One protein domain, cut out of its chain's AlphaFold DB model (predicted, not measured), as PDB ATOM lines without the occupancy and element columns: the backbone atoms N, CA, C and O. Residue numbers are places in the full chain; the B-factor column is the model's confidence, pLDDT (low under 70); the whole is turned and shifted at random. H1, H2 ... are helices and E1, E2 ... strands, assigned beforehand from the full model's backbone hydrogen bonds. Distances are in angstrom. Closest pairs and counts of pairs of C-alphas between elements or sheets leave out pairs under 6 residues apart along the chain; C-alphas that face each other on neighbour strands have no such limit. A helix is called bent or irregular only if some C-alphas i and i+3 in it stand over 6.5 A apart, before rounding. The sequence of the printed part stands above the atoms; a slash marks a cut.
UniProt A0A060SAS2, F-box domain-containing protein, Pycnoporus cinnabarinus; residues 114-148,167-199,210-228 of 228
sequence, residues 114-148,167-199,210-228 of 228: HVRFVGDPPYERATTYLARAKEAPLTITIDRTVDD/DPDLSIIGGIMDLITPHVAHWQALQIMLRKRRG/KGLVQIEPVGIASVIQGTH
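This is residues 114 to 148, 167 to 199 and 210 to 228 of the 228 residues of the protein "F-box domain-containing protein" of Pycnoporus cinnabarinus (UniProt A0A060SAS2). What would one see first? A small sheet of three parallel strands, E1, E2 and E3, is a wall covered on one face by two helices, H1 and H2, which lie along its strands and run the same way as each other. The unnamed stretch of residues 210 to 228 folds back on itself beyond the E3 edge. What is it made of? The printed part has 87 residues with two named helices and three named strands, E1 H1 E2 H2 E3 along the chain, the sheet's order is E1 E2 E3, and the class is mixed, helices and strands. How large is it? It is compact, with a radius of gyration of the C-alphas of 13.3 A and spans of 40 by 29 by 21 A.

How is the sheet joined? The inner strand E2, residues 138 to 144, is parallel to the edge strand E1, residues 114 to 118, at 14 degrees, with N 117 and O 141 2.8 A apart, within hydrogen-bond range. E2 is also parallel to the edge strand E3, residues 187 to 194, at 6 degrees, with N 142 and O 191 2.8 A apart, within hydrogen-bond range. Where are the helices? H2, residues 168 to 186, is on the sheet over E2 and E3, at a height over the sheet of 9.4 A, and runs along the strands, at 2 degrees to E2 on the local plane. H1, residues 124 to 133, is on the same face over E1, at a height over the sheet of 8.4 A; the two layers are the sheet and these helices on one face of it. E1, H1 and E2 form a strand-helix-strand unit, two parallel neighbour strands with a helix between, and its crossover is right-handed. Do the helices meet? H1 and H2 only just touch, with 3 pairs of C-alphas within 8 A, the closest being those of Thr 127 and Leu 179 at 7.8 A, and H2 touches H1 with residues 179 to 183 alone. They run the same way at a shallow tilt of 15 degrees. How do their backbones look? In H1 every O i to N i+4 pair is within hydrogen-bond range; in H2 10 of 15 are.

Where do the strands run? E1, residues 114 to 118, begins at C-alpha 114 (272.766, 147.519, 331.821), E2 holds residues 138 to 144 and is 19.4 A long, and E3, residues 187 to 194, is 20.2 A long and ends at C-alpha 194 (262.410, 155.277, 345.601). Where are the helices? H1, residues 124 to 133, is 14.3 A long, and H2, residues 168 to 186, is 28.2 A long. H2 is irregular, with C-alphas 182 and 185 7.8 A apart, and has a kink of 54 degrees near residue 180.

Where is it cut? Residues 149 to 166 and 200 to 209 are not printed; the C-alphas of 148 and 167 are 14.9 A apart, and those of 199 and 210 are 26.9 A apart. How far does it reach, and how long are its links? The two C-alphas farthest apart are those of Arg 132 and Gly 199, at 40.7 A. The links E1 to H1, H1 to E2 and H2 to E3 are tight, and E2 to H2 is a link across the cut. Where is the model less sure? The mean pLDDT of the printed part is 72.9, and residues 146 to 148, 167 to 168, 196 to 199 and 210 to 228 are under 70.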
ATOM      1  N   HIS A 114     273.942 146.937 331.195       91.62
ATOM      2  CA  HIS A 114     272.766 147.519 331.821       91.62
ATOM      3  C   HIS A 114     272.103 146.516 332.763       91.62
ATOM      4  O   HIS A 114     271.547 145.504 332.331       91.62
ATOM      5  N   VAL A 115     272.183 146.787 334.063       91.31
ATOM      6  CA  VAL A 115     271.705 145.893 335.119       91.31
ATOM      7  C   VAL A 115     270.550 146.559 335.852       91.31
ATOM      8  O   VAL A 115     270.738 147.545 336.562       91.31
ATOM      9  N   ARG A 116     269.352 145.986 335.708       89.06
ATOM     10  CA  ARG A 116     268.137 146.473 336.367       89.06
ATOM     11  C   ARG A 116     267.741 145.574 337.538       89.06
ATOM     12  O   ARG A 116     267.575 144.363 337.362       89.06
ATOM     13  N   PHE A 117     267.549 146.185 338.703       88.19
ATOM     14  CA  PHE A 117     267.004 145.567 339.908       88.19
ATOM     15  C   PHE A 117     265.539 145.973 340.058       88.19
ATOM     16  O   PHE A 117     265.245 147.141 340.298       88.19
ATOM     17  N   VAL A 118     264.644 145.001 339.883       82.62
ATOM     18  CA  VAL A 118     263.184 145.150 339.984       82.62
ATOM     19  C   VAL A 118     262.663 144.023 340.855       82.62
ATOM     20  O   VAL A 118     263.147 142.895 340.737       82.62
ATOM     21  N   GLY A 119     261.679 144.331 341.694       79.62
ATOM     22  CA  GLY A 119     261.062 143.360 342.585       79.62
ATOM     23  C   GLY A 119     261.975 142.939 343.736       79.62
ATOM     24  O   GLY A 119     262.920 143.646 344.117       79.62
ATOM     25  N   ASP A 120     261.660 141.780 344.302       78.25
ATOM     26  CA  ASP A 120     262.310 141.256 345.496       78.25
ATOM     27  C   ASP A 120     263.391 140.208 345.162       78.25
ATOM     28  O   ASP A 120     263.370 139.603 344.086       78.25
ATOM     29  N   PRO A 121     264.374 139.991 346.057       79.50
ATOM     30  CA  PRO A 121     265.395 138.959 345.879       79.50
ATOM     31  C   PRO A 121     264.787 137.552 345.682       79.50
ATOM     32  O   PRO A 121     263.752 137.254 346.280       79.50
ATOM     33  N   PRO A 122     265.461 136.635 344.955       83.25
ATOM     34  CA  PRO A 122     266.849 136.709 344.484       83.25
ATOM     35  C   PRO A 122     267.036 137.353 343.096       83.25
ATOM     36  O   PRO A 122     266.313 137.076 342.145       83.25
ATOM     37  N   TYR A 123     268.102 138.144 342.937       87.50
ATOM     38  CA  TYR A 123     268.415 138.862 341.691       87.50
ATOM     39  C   TYR A 123     269.220 138.031 340.677       87.50
ATOM     40  O   TYR A 123     270.261 138.468 340.180       87.50
ATOM     41  N   GLU A 124     268.759 136.824 340.347       88.44
ATOM     42  CA  GLU A 124     269.503 135.879 339.495       88.44
ATOM     43  C   GLU A 124     269.885 136.475 338.131       88.44
ATOM     44  O   GLU A 124     271.032 136.366 337.681       88.44
ATOM     45  N   ARG A 125     268.955 137.201 337.498       88.19
ATOM     46  CA  ARG A 125     269.219 137.892 336.229       88.19
ATOM     47  C   ARG A 125     270.338 138.922 336.372       88.19
ATOM     48  O   ARG A 125     271.273 138.918 335.573       88.19
ATOM     49  N   ALA A 126     270.282 139.756 337.409       90.00
ATOM     50  CA  ALA A 126     271.286 140.788 337.648       90.00
ATOM     51  C   ALA A 126     272.668 140.179 337.920       90.00
ATOM     52  O   ALA A 126     273.651 140.611 337.326       90.00
ATOM     53  N   THR A 127     272.743 139.120 338.735       91.31
ATOM     54  CA  THR A 127     274.011 138.409 338.996       91.31
ATOM     55  C   THR A 127     274.624 137.846 337.712       91.31
ATOM     56  O   THR A 127     275.828 137.968 337.483       91.31
ATOM     57  N   THR A 128     273.790 137.296 336.825       92.44
ATOM     58  CA  THR A 128     274.224 136.777 335.524       92.44
ATOM     59  C   THR A 128     274.749 137.894 334.622       92.44
ATOM     60  O   THR A 128     275.753 137.706 333.937       92.44
ATOM     61  N   TYR A 129     274.094 139.057 334.621       93.31
ATOM     62  CA  TYR A 129     274.503 140.199 333.802       93.31
ATOM     63  C   TYR A 129     275.823 140.780 334.308       93.31
ATOM     64  O   TYR A 129     276.742 140.954 333.514       93.31
ATOM     65  N   LEU A 130     275.975 140.952 335.626       92.81
ATOM     66  CA  LEU A 130     277.229 141.388 336.253       92.81
ATOM     67  C   LEU A 130     278.398 140.455 335.900       92.81
ATOM     68  O   LEU A 130     279.469 140.919 335.509       92.81
ATOM     69  N   ALA A 131     278.183 139.137 335.956       93.38
ATOM     70  CA  ALA A 131     279.205 138.161 335.581       93.38
ATOM     71  C   ALA A 131     279.599 138.243 334.092       93.38
ATOM     72  O   ALA A 131     280.758 138.010 333.741       93.38
ATOM     73  N   ARG A 132     278.649 138.570 333.205       93.75
ATOM     74  CA  ARG A 132     278.878 138.674 331.753       93.75
ATOM     75  C   ARG A 132     279.453 140.020 331.323       93.75
ATOM     76  O   ARG A 132     280.230 140.051 330.370       93.75
ATOM     77  N   ALA A 133     279.124 141.098 332.028       92.69
ATOM     78  CA  ALA A 133     279.600 142.447 331.741       92.69
ATOM     79  C   ALA A 133     281.109 142.615 331.982       92.69
ATOM     80  O   ALA A 133     281.736 143.453 331.339       92.69
ATOM     81  N   LYS A 134     281.723 141.782 332.836       89.19
ATOM     82  CA  LYS A 134     283.175 141.791 333.105       89.19
ATOM     83  C   LYS A 134     283.659 143.209 333.460       89.19
ATOM     84  O   LYS A 134     283.206 143.755 334.452       89.19
ATOM     85  N   GLU A 135     284.556 143.791 332.658       90.56
ATOM     86  CA  GLU A 135     285.138 145.130 332.842       90.56
ATOM     87  C   GLU A 135     284.406 146.225 332.039       90.56
ATOM     88  O   GLU A 135     284.876 147.360 331.970       90.56
ATOM     89  N   ALA A 136     283.277 145.907 331.393       90.25
ATOM     90  CA  ALA A 136     282.524 146.904 330.642       90.25
ATOM     91  C   ALA A 136     281.917 147.978 331.565       90.25
ATOM     92  O   ALA A 136     281.513 147.663 332.690       90.25
ATOM     93  N   PRO A 137     281.789 149.228 331.079       92.50
ATOM     94  CA  PRO A 137     281.139 150.304 331.818       92.50
ATOM     95  C   PRO A 137     279.690 149.945 332.179       92.50
ATOM     96  O   PRO A 137     278.870 149.773 331.285       92.50
ATOM     97  N   LEU A 138     279.370 149.808 333.469       92.00
ATOM     98  CA  LEU A 138     278.056 149.385 333.957       92.00
ATOM     99  C   LEU A 138     277.091 150.555 334.122       92.00
ATOM    100  O   LEU A 138     277.414 151.559 334.755       92.00
ATOM    101  N   THR A 139     275.864 150.369 333.653       91.75
ATOM    102  CA  THR A 139     274.724 151.225 333.987       91.75
ATOM    103  C   THR A 139     273.784 150.437 334.886       91.75
ATOM    104  O   THR A 139     273.282 149.391 334.487       91.75
ATOM    105  N   ILE A 140     273.571 150.905 336.111       90.69
ATOM    106  CA  ILE A 140     272.774 150.199 337.114       90.69
ATOM    107  C   ILE A 140     271.526 151.011 337.431       90.69
ATOM    108  O   ILE A 140     271.630 152.189 337.773       90.69
ATOM    109  N   THR A 141     270.367 150.362 337.386       90.25
ATOM    110  CA  THR A 141     269.079 150.970 337.732       90.25
ATOM    111  C   THR A 141     268.411 150.149 338.828       90.25
ATOM    112  O   THR A 141     268.180 148.950 338.667       90.25
ATOM    113  N   ILE A 142     268.117 150.790 339.957       89.00
ATOM    114  CA  ILE A 142     267.402 150.212 341.095       89.00
ATOM    115  C   ILE A 142     266.030 150.862 341.153       89.00
ATOM    116  O   ILE A 142     265.927 152.064 341.398       89.00
ATOM    117  N   ASP A 143     264.993 150.062 340.940       85.12
ATOM    118  CA  ASP A 143     263.616 150.528 340.919       85.12
ATOM    119  C   ASP A 143     262.831 149.935 342.093       85.12
ATOM    120  O   ASP A 143     262.587 148.728 342.167       85.12
ATOM    121  N   ARG A 144     262.478 150.806 343.042       83.00
ATOM    122  CA  ARG A 144     261.638 150.512 344.209       83.00
ATOM    123  C   ARG A 144     260.391 151.400 344.230       83.00
ATOM    124  O   ARG A 144     259.879 151.709 345.301       83.00
ATOM    125  N   THR A 145     259.924 151.868 343.068       73.81
ATOM    126  CA  THR A 145     258.701 152.688 342.996       73.81
ATOM    127  C   THR A 145     257.432 151.876 342.806       73.81
ATOM    128  O   THR A 145     256.388 152.496 342.665       73.81
ATOM    129  N   VAL A 146     257.502 150.538 342.793       60.34
ATOM    130  CA  VAL A 146     256.336 149.678 342.545       60.34
ATOM    131  C   VAL A 146     255.199 150.075 343.487       60.34
ATOM    132  O   VAL A 146     255.340 150.028 344.711       60.34
ATOM    133  N   ASP A 147     254.116 150.553 342.883       53.19
ATOM    134  CA  ASP A 147     252.902 150.940 343.571       53.19
ATOM    135  C   ASP A 147     252.274 149.676 344.156       53.19
ATOM    136  O   ASP A 147     251.834 148.784 343.429       53.19
ATOM    137  N   ASP A 148     252.249 149.592 345.486       50.03
ATOM    138  CA  ASP A 148     251.236 148.792 346.153       50.03
ATOM    139  C   ASP A 148     249.884 149.410 345.761       50.03
ATOM    140  O   ASP A 148     249.436 150.378 346.377       50.03
ATOM    141  N   ASP A 167     262.415 150.307 357.518       65.62
ATOM    142  CA  ASP A 167     262.133 150.515 356.106       65.62
ATOM    143  C   ASP A 167     262.621 149.271 355.334       65.62
ATOM    144  O   ASP A 167     263.842 149.056 355.250       65.62
ATOM    145  N   PRO A 168     261.714 148.423 354.808       69.94
ATOM    146  CA  PRO A 168     262.104 147.237 354.054       69.94
ATOM    147  C   PRO A 168     262.938 147.609 352.822       69.94
ATOM    148  O   PRO A 168     263.862 146.870 352.476       69.94
ATOM    149  N   ASP A 169     262.706 148.783 352.227       75.31
ATOM    150  CA  ASP A 169     263.419 149.216 351.026       75.31
ATOM    151  C   ASP A 169     264.895 149.480 351.310       75.31
ATOM    152  O   ASP A 169     265.751 149.088 350.521       75.31
ATOM    153  N   LEU A 170     265.233 150.071 352.462       77.56
ATOM    154  CA  LEU A 170     266.634 150.316 352.828       77.56
ATOM    155  C   LEU A 170     267.412 149.014 353.037       77.56
ATOM    156  O   LEU A 170     268.580 148.931 352.656       77.56
ATOM    157  N   SER A 171     266.769 147.998 353.616       82.38
ATOM    158  CA  SER A 171     267.391 146.683 353.825       82.38
ATOM    159  C   SER A 171     267.655 145.980 352.493       82.38
ATOM    160  O   SER A 171     268.728 145.414 352.280       82.38
ATOM    161  N   ILE A 172     266.696 146.073 351.570       85.00
ATOM    162  CA  ILE A 172     266.804 145.517 350.220       85.00
ATOM    163  C   ILE A 172     267.889 146.241 349.418       85.00
ATOM    164  O   ILE A 172     268.754 145.594 348.829       85.00
ATOM    165  N   ILE A 173     267.901 147.577 349.448       86.81
ATOM    166  CA  ILE A 173     268.937 148.386 348.794       86.81
ATOM    167  C   ILE A 173     270.311 148.052 349.366       86.81
ATOM    168  O   ILE A 173     271.255 147.922 348.596       86.81
ATOM    169  N   GLY A 174     270.429 147.848 350.682       87.00
ATOM    170  CA  GLY A 174     271.663 147.363 351.303       87.00
ATOM    171  C   GLY A 174     272.160 146.063 350.664       87.00
ATOM    172  O   GLY A 174     273.306 145.998 350.225       87.00
ATOM    173  N   GLY A 175     271.274 145.076 350.504       89.50
ATOM    174  CA  GLY A 175     271.605 143.814 349.834       89.50
ATOM    175  C   GLY A 175     271.975 143.971 348.354       89.50
ATOM    176  O   GLY A 175     272.899 143.311 347.876       89.50
ATOM    177  N   ILE A 176     271.306 144.869 347.620       90.00
ATOM    178  CA  ILE A 176     271.676 145.189 346.231       90.00
ATOM    179  C   ILE A 176     273.063 145.834 346.191       90.00
ATOM    180  O   ILE A 176     273.898 145.431 345.382       90.00
ATOM    181  N   MET A 177     273.331 146.799 347.076       89.94
ATOM    182  CA  MET A 177     274.620 147.487 347.170       89.94
ATOM    183  C   MET A 177     275.756 146.505 347.448       89.94
ATOM    184  O   MET A 177     276.794 146.602 346.792       89.94
ATOM    185  N   ASP A 178     275.562 145.529 348.334       91.44
ATOM    186  CA  ASP A 178     276.555 144.479 348.597       91.44
ATOM    187  C   ASP A 178     276.884 143.663 347.337       91.44
ATOM    188  O   ASP A 178     278.042 143.297 347.118       91.44
ATOM    189  N   LEU A 179     275.892 143.424 346.471       91.31
ATOM    190  CA  LEU A 179     276.086 142.703 345.215       91.31
ATOM    191  C   LEU A 179     276.844 143.530 344.170       91.31
ATOM    192  O   LEU A 179     277.688 142.992 343.454       91.31
ATOM    193  N   ILE A 180     276.539 144.822 344.053       92.19
ATOM    194  CA  ILE A 180     277.117 145.656 342.993       92.19
ATOM    195  C   ILE A 180     278.460 146.276 343.391       92.19
ATOM    196  O   ILE A 180     279.288 146.521 342.513       92.19
ATOM    197  N   THR A 181     278.719 146.518 344.681       91.44
ATOM    198  CA  THR A 181     279.937 147.198 345.176       91.44
ATOM    199  C   THR A 181     281.256 146.602 344.655       91.44
ATOM    200  O   THR A 181     282.147 147.385 344.316       91.44
ATOM    201  N   PRO A 182     281.420 145.268 344.507       93.38
ATOM    202  CA  PRO A 182     282.619 144.681 343.897       93.38
ATOM    203  C   PRO A 182     282.936 145.201 342.484       93.38
ATOM    204  O   PRO A 182     284.083 145.137 342.050       93.38
ATOM    205  N   HIS A 183     281.937 145.741 341.785       90.81
ATOM    206  CA  HIS A 183     282.014 146.217 340.405       90.81
ATOM    207  C   HIS A 183     282.164 147.745 340.282       90.81
ATOM    208  O   HIS A 183     282.177 148.275 339.173       90.81
ATOM    209  N   VAL A 184     282.303 148.476 341.399       90.69
ATOM    210  CA  VAL A 184     282.295 149.956 341.428       90.69
ATOM    211  C   VAL A 184     283.345 150.611 340.522       90.69
ATOM    212  O   VAL A 184     283.138 151.718 340.032       90.69
ATOM    213  N   ALA A 185     284.460 149.923 340.258       89.12
ATOM    214  CA  ALA A 185     285.564 150.439 339.448       89.12
ATOM    215  C   ALA A 185     285.181 150.730 337.989       89.12
ATOM    216  O   ALA A 185     285.848 151.527 337.336       89.12
ATOM    217  N   HIS A 186     284.129 150.091 337.483       90.12
ATOM    218  CA  HIS A 186     283.676 150.249 336.105       90.12
ATOM    219  C   HIS A 186     282.216 150.710 336.036       90.12
ATOM    220  O   HIS A 186     281.544 150.485 335.038       90.12
ATOM    221  N   TRP A 187     281.694 151.368 337.076       92.25
ATOM    222  CA  TRP A 187     280.370 151.985 337.002       92.25
ATOM    223  C   TRP A 187     280.397 153.254 336.154       92.25
ATOM    224  O   TRP A 187     281.188 154.167 336.382       92.25
ATOM    225  N   GLN A 188     279.477 153.319 335.203       89.88
ATOM    226  CA  GLN A 188     279.214 154.489 334.378       89.88
ATOM    227  C   GLN A 188     278.049 155.317 334.923       89.88
ATOM    228  O   GLN A 188     278.096 156.547 334.870       89.88
ATOM    229  N   ALA A 189     277.007 154.654 335.428       88.25
ATOM    230  CA  ALA A 189     275.833 155.305 335.993       88.25
ATOM    231  C   ALA A 189     275.156 154.410 337.039       88.25
ATOM    232  O   ALA A 189     275.112 153.190 336.892       88.25
ATOM    233  N   LEU A 190     274.600 155.038 338.075       90.12
ATOM    234  CA  LEU A 190     273.761 154.406 339.088       90.12
ATOM    235  C   LEU A 190     272.515 155.268 339.280       90.12
ATOM    236  O   LEU A 190     272.626 156.432 339.659       90.12
ATOM    237  N   GLN A 191     271.346 154.692 339.029       87.62
ATOM    238  CA  GLN A 191     270.053 155.327 339.243       87.62
ATOM    239  C   GLN A 191     269.291 154.568 340.325       87.62
ATOM    240  O   GLN A 191     269.229 153.342 340.301       87.62
ATOM    241  N   ILE A 192     268.725 155.301 341.283       86.94
ATOM    242  CA  ILE A 192     267.929 154.737 342.374       86.94
ATOM    243  C   ILE A 192     266.598 155.478 342.403       86.94
ATOM    244  O   ILE A 192     266.555 156.682 342.662       86.94
ATOM    245  N   MET A 193     265.521 154.753 342.132       83.06
ATOM    246  CA  MET A 193     264.151 155.243 342.182       83.06
ATOM    247  C   MET A 193     263.496 154.699 343.451       83.06
ATOM    248  O   MET A 193     263.492 153.493 343.689       83.06
ATOM    249  N   LEU A 194     262.985 155.599 344.293       79.31
ATOM    250  CA  LEU A 194     262.410 155.277 345.601       79.31
ATOM    251  C   LEU A 194     260.974 155.776 345.690       79.31
ATOM    252  O   LEU A 194     260.659 156.866 345.201       79.31
ATOM    253  N   ARG A 195     260.124 155.032 346.402       71.75
ATOM    254  CA  ARG A 195     258.772 155.484 346.735       71.75
ATOM    255  C   ARG A 195     258.819 156.787 347.539       71.75
ATOM    256  O   ARG A 195     259.580 156.948 348.499       71.75
ATOM    257  N   LYS A 196     257.971 157.749 347.168       62.09
ATOM    258  CA  LYS A 196     257.886 159.046 347.852       62.09
ATOM    259  C   LYS A 196     257.229 158.881 349.226       62.09
ATOM    260  O   LYS A 196     256.010 158.767 349.325       62.09
ATOM    261  N   ARG A 197     258.011 158.956 350.309       57.12
ATOM    262  CA  ARG A 197     257.449 158.994 351.671       57.12
ATOM    263  C   ARG A 197     256.816 160.355 351.988       57.12
ATOM    264  O   ARG A 197     257.432 161.407 351.793       57.12
ATOM    265  N   ARG A 198     255.609 160.356 352.569       41.97
ATOM    266  CA  ARG A 198     255.052 161.542 353.250       41.97
ATOM    267  C   ARG A 198     255.919 161.847 354.481       41.97
ATOM    268  O   ARG A 198     255.957 161.055 355.411       41.97
ATOM    269  N   GLY A 199     256.600 162.998 354.486       46.59
ATOM    270  CA  GLY A 199     257.333 163.517 355.652       46.59
ATOM    271  C   GLY A 199     258.859 163.600 355.524       46.59
ATOM    272  O   GLY A 199     259.508 164.044 356.468       46.59
ATOM    273  N   LYS A 210     283.621 163.014 351.161       31.70
ATOM    274  CA  LYS A 210     283.745 161.613 350.681       31.70
ATOM    275  C   LYS A 210     282.403 161.239 350.037       31.70
ATOM    276  O   LYS A 210     281.375 161.655 350.553       31.70
ATOM    277  N   GLY A 211     282.451 160.551 348.890       34.06
ATOM    278  CA  GLY A 211     281.339 160.278 347.960       34.06
ATOM    279  C   GLY A 211     279.944 160.330 348.584       34.06
ATOM    280  O   GLY A 211     279.535 159.408 349.279       34.06
ATOM    281  N   LEU A 212     279.243 161.437 348.340       28.69
ATOM    282  CA  LEU A 212     277.890 161.689 348.821       28.69
ATOM    283  C   LEU A 212     276.928 161.365 347.676       28.69
ATOM    284  O   LEU A 212     276.895 162.074 346.674       28.69
ATOM    285  N   VAL A 213     276.175 160.275 347.828       37.00
ATOM    286  CA  VAL A 213     275.013 159.970 346.987       37.00
ATOM    287  C   VAL A 213     273.949 161.009 347.324       37.00
ATOM    288  O   VAL A 213     273.382 161.005 348.417       37.00
ATOM    289  N   GLN A 214     273.737 161.958 346.415       32.91
ATOM    290  CA  GLN A 214     272.715 162.985 346.557       32.91
ATOM    291  C   GLN A 214     271.373 162.395 346.103       32.91
ATOM    292  O   GLN A 214     271.169 162.147 344.919       32.91
ATOM    293  N   ILE A 215     270.484 162.123 347.061       35.53
ATOM    294  CA  ILE A 215     269.123 161.632 346.814       35.53
ATOM    295  C   ILE A 215     268.191 162.852 346.796       35.53
ATOM    296  O   ILE A 215     267.917 163.442 347.843       35.53
ATOM    297  N   GLU A 216     267.737 163.254 345.608       30.47
ATOM    298  CA  GLU A 216     266.776 164.350 345.404       30.47
ATOM    299  C   GLU A 216     265.351 163.785 345.217       30.47
ATOM    300  O   GLU A 216     265.181 162.761 344.548       30.47
ATOM    301  N   PRO A 217     264.300 164.411 345.786       33.38
ATOM    302  CA  PRO A 217     262.933 163.932 345.640       33.38
ATOM    303  C   PRO A 217     262.309 164.416 344.321       33.38
ATOM    304  O   PRO A 217     261.923 165.573 344.197       33.38
ATOM    305  N   VAL A 218     262.127 163.465 343.402       38.81
ATOM    306  CA  VAL A 218     261.314 163.507 342.170       38.81
ATOM    307  C   VAL A 218     261.684 164.605 341.168       38.81
ATOM    308  O   VAL A 218     261.268 165.757 341.267       38.81
ATOM    309  N   GLY A 219     262.382 164.162 340.126       32.06
ATOM    310  CA  GLY A 219     262.721 164.922 338.931       32.06
ATOM    311  C   GLY A 219     264.093 164.485 338.442       32.06
ATOM    312  O   GLY A 219     265.076 165.063 338.864       32.06
ATOM    313  N   ILE A 220     264.120 163.412 337.647       39.53
ATOM    314  CA  ILE A 220     265.183 162.936 336.742       39.53
ATOM    315  C   ILE A 220     266.628 163.420 337.020       39.53
ATOM    316  O   ILE A 220     266.947 164.603 336.936       39.53
ATOM    317  N   ALA A 221     267.511 162.420 337.119       33.22
ATOM    318  CA  ALA A 221     268.973 162.443 337.013       33.22
ATOM    319  C   ALA A 221     269.785 162.791 338.275       33.22
ATOM    320  O   ALA A 221     269.942 163.941 338.673       33.22
ATOM    321  N   SER A 222     270.500 161.777 338.768       31.81
ATOM    322  CA  SER A 222     271.880 161.984 339.201       31.81
ATOM    323  C   SER A 222     272.764 160.943 338.521       31.81
ATOM    324  O   SER A 222     272.744 159.762 338.852       31.81
ATOM    325  N   VAL A 223     273.497 161.384 337.499       36.00
ATOM    326  CA  VAL A 223     274.567 160.607 336.876       36.00
ATOM    327  C   VAL A 223     275.783 160.744 337.784       36.00
ATOM    328  O   VAL A 223     276.440 161.784 337.792       36.00
ATOM    329  N   ILE A 224     276.102 159.702 338.548       40.12
ATOM    330  CA  ILE A 224     277.428 159.599 339.162       40.12
ATOM    331  C   ILE A 224     278.389 159.192 338.043       40.12
ATOM    332  O   ILE A 224     278.544 158.010 337.755       40.12
ATOM    333  N   GLN A 225     279.004 160.174 337.375       34.41
ATOM    334  CA  GLN A 225     280.123 159.906 336.474       34.41
ATOM    335  C   GLN A 225     281.325 159.476 337.322       34.41
ATOM    336  O   GLN A 225     281.889 160.285 338.062       34.41
ATOM    337  N   GLY A 226     281.716 158.205 337.223       36.44
ATOM    338  CA  GLY A 226     282.999 157.736 337.738       36.44
ATOM    339  C   GLY A 226     284.133 158.431 336.984       36.44
ATOM    340  O   GLY A 226     284.282 158.258 335.776       36.44
ATOM    341  N   THR A 227     284.909 159.267 337.671       36.19
ATOM    342  CA  THR A 227     286.110 159.891 337.104       36.19
ATOM    343  C   THR A 227     287.258 158.886 337.074       36.19
ATOM    344  O   THR A 227     287.567 158.294 338.109       36.19
ATOM    345  N   HIS A 228     287.862 158.738 335.892       37.69
ATOM    346  CA  HIS A 228     289.087 157.980 335.614       37.69
ATOM    347  C   HIS A 228     290.297 158.446 336.435       37.69
ATOM    348  O   HIS A 228     290.404 159.670 336.688       37.69
TER     349      HIS A 228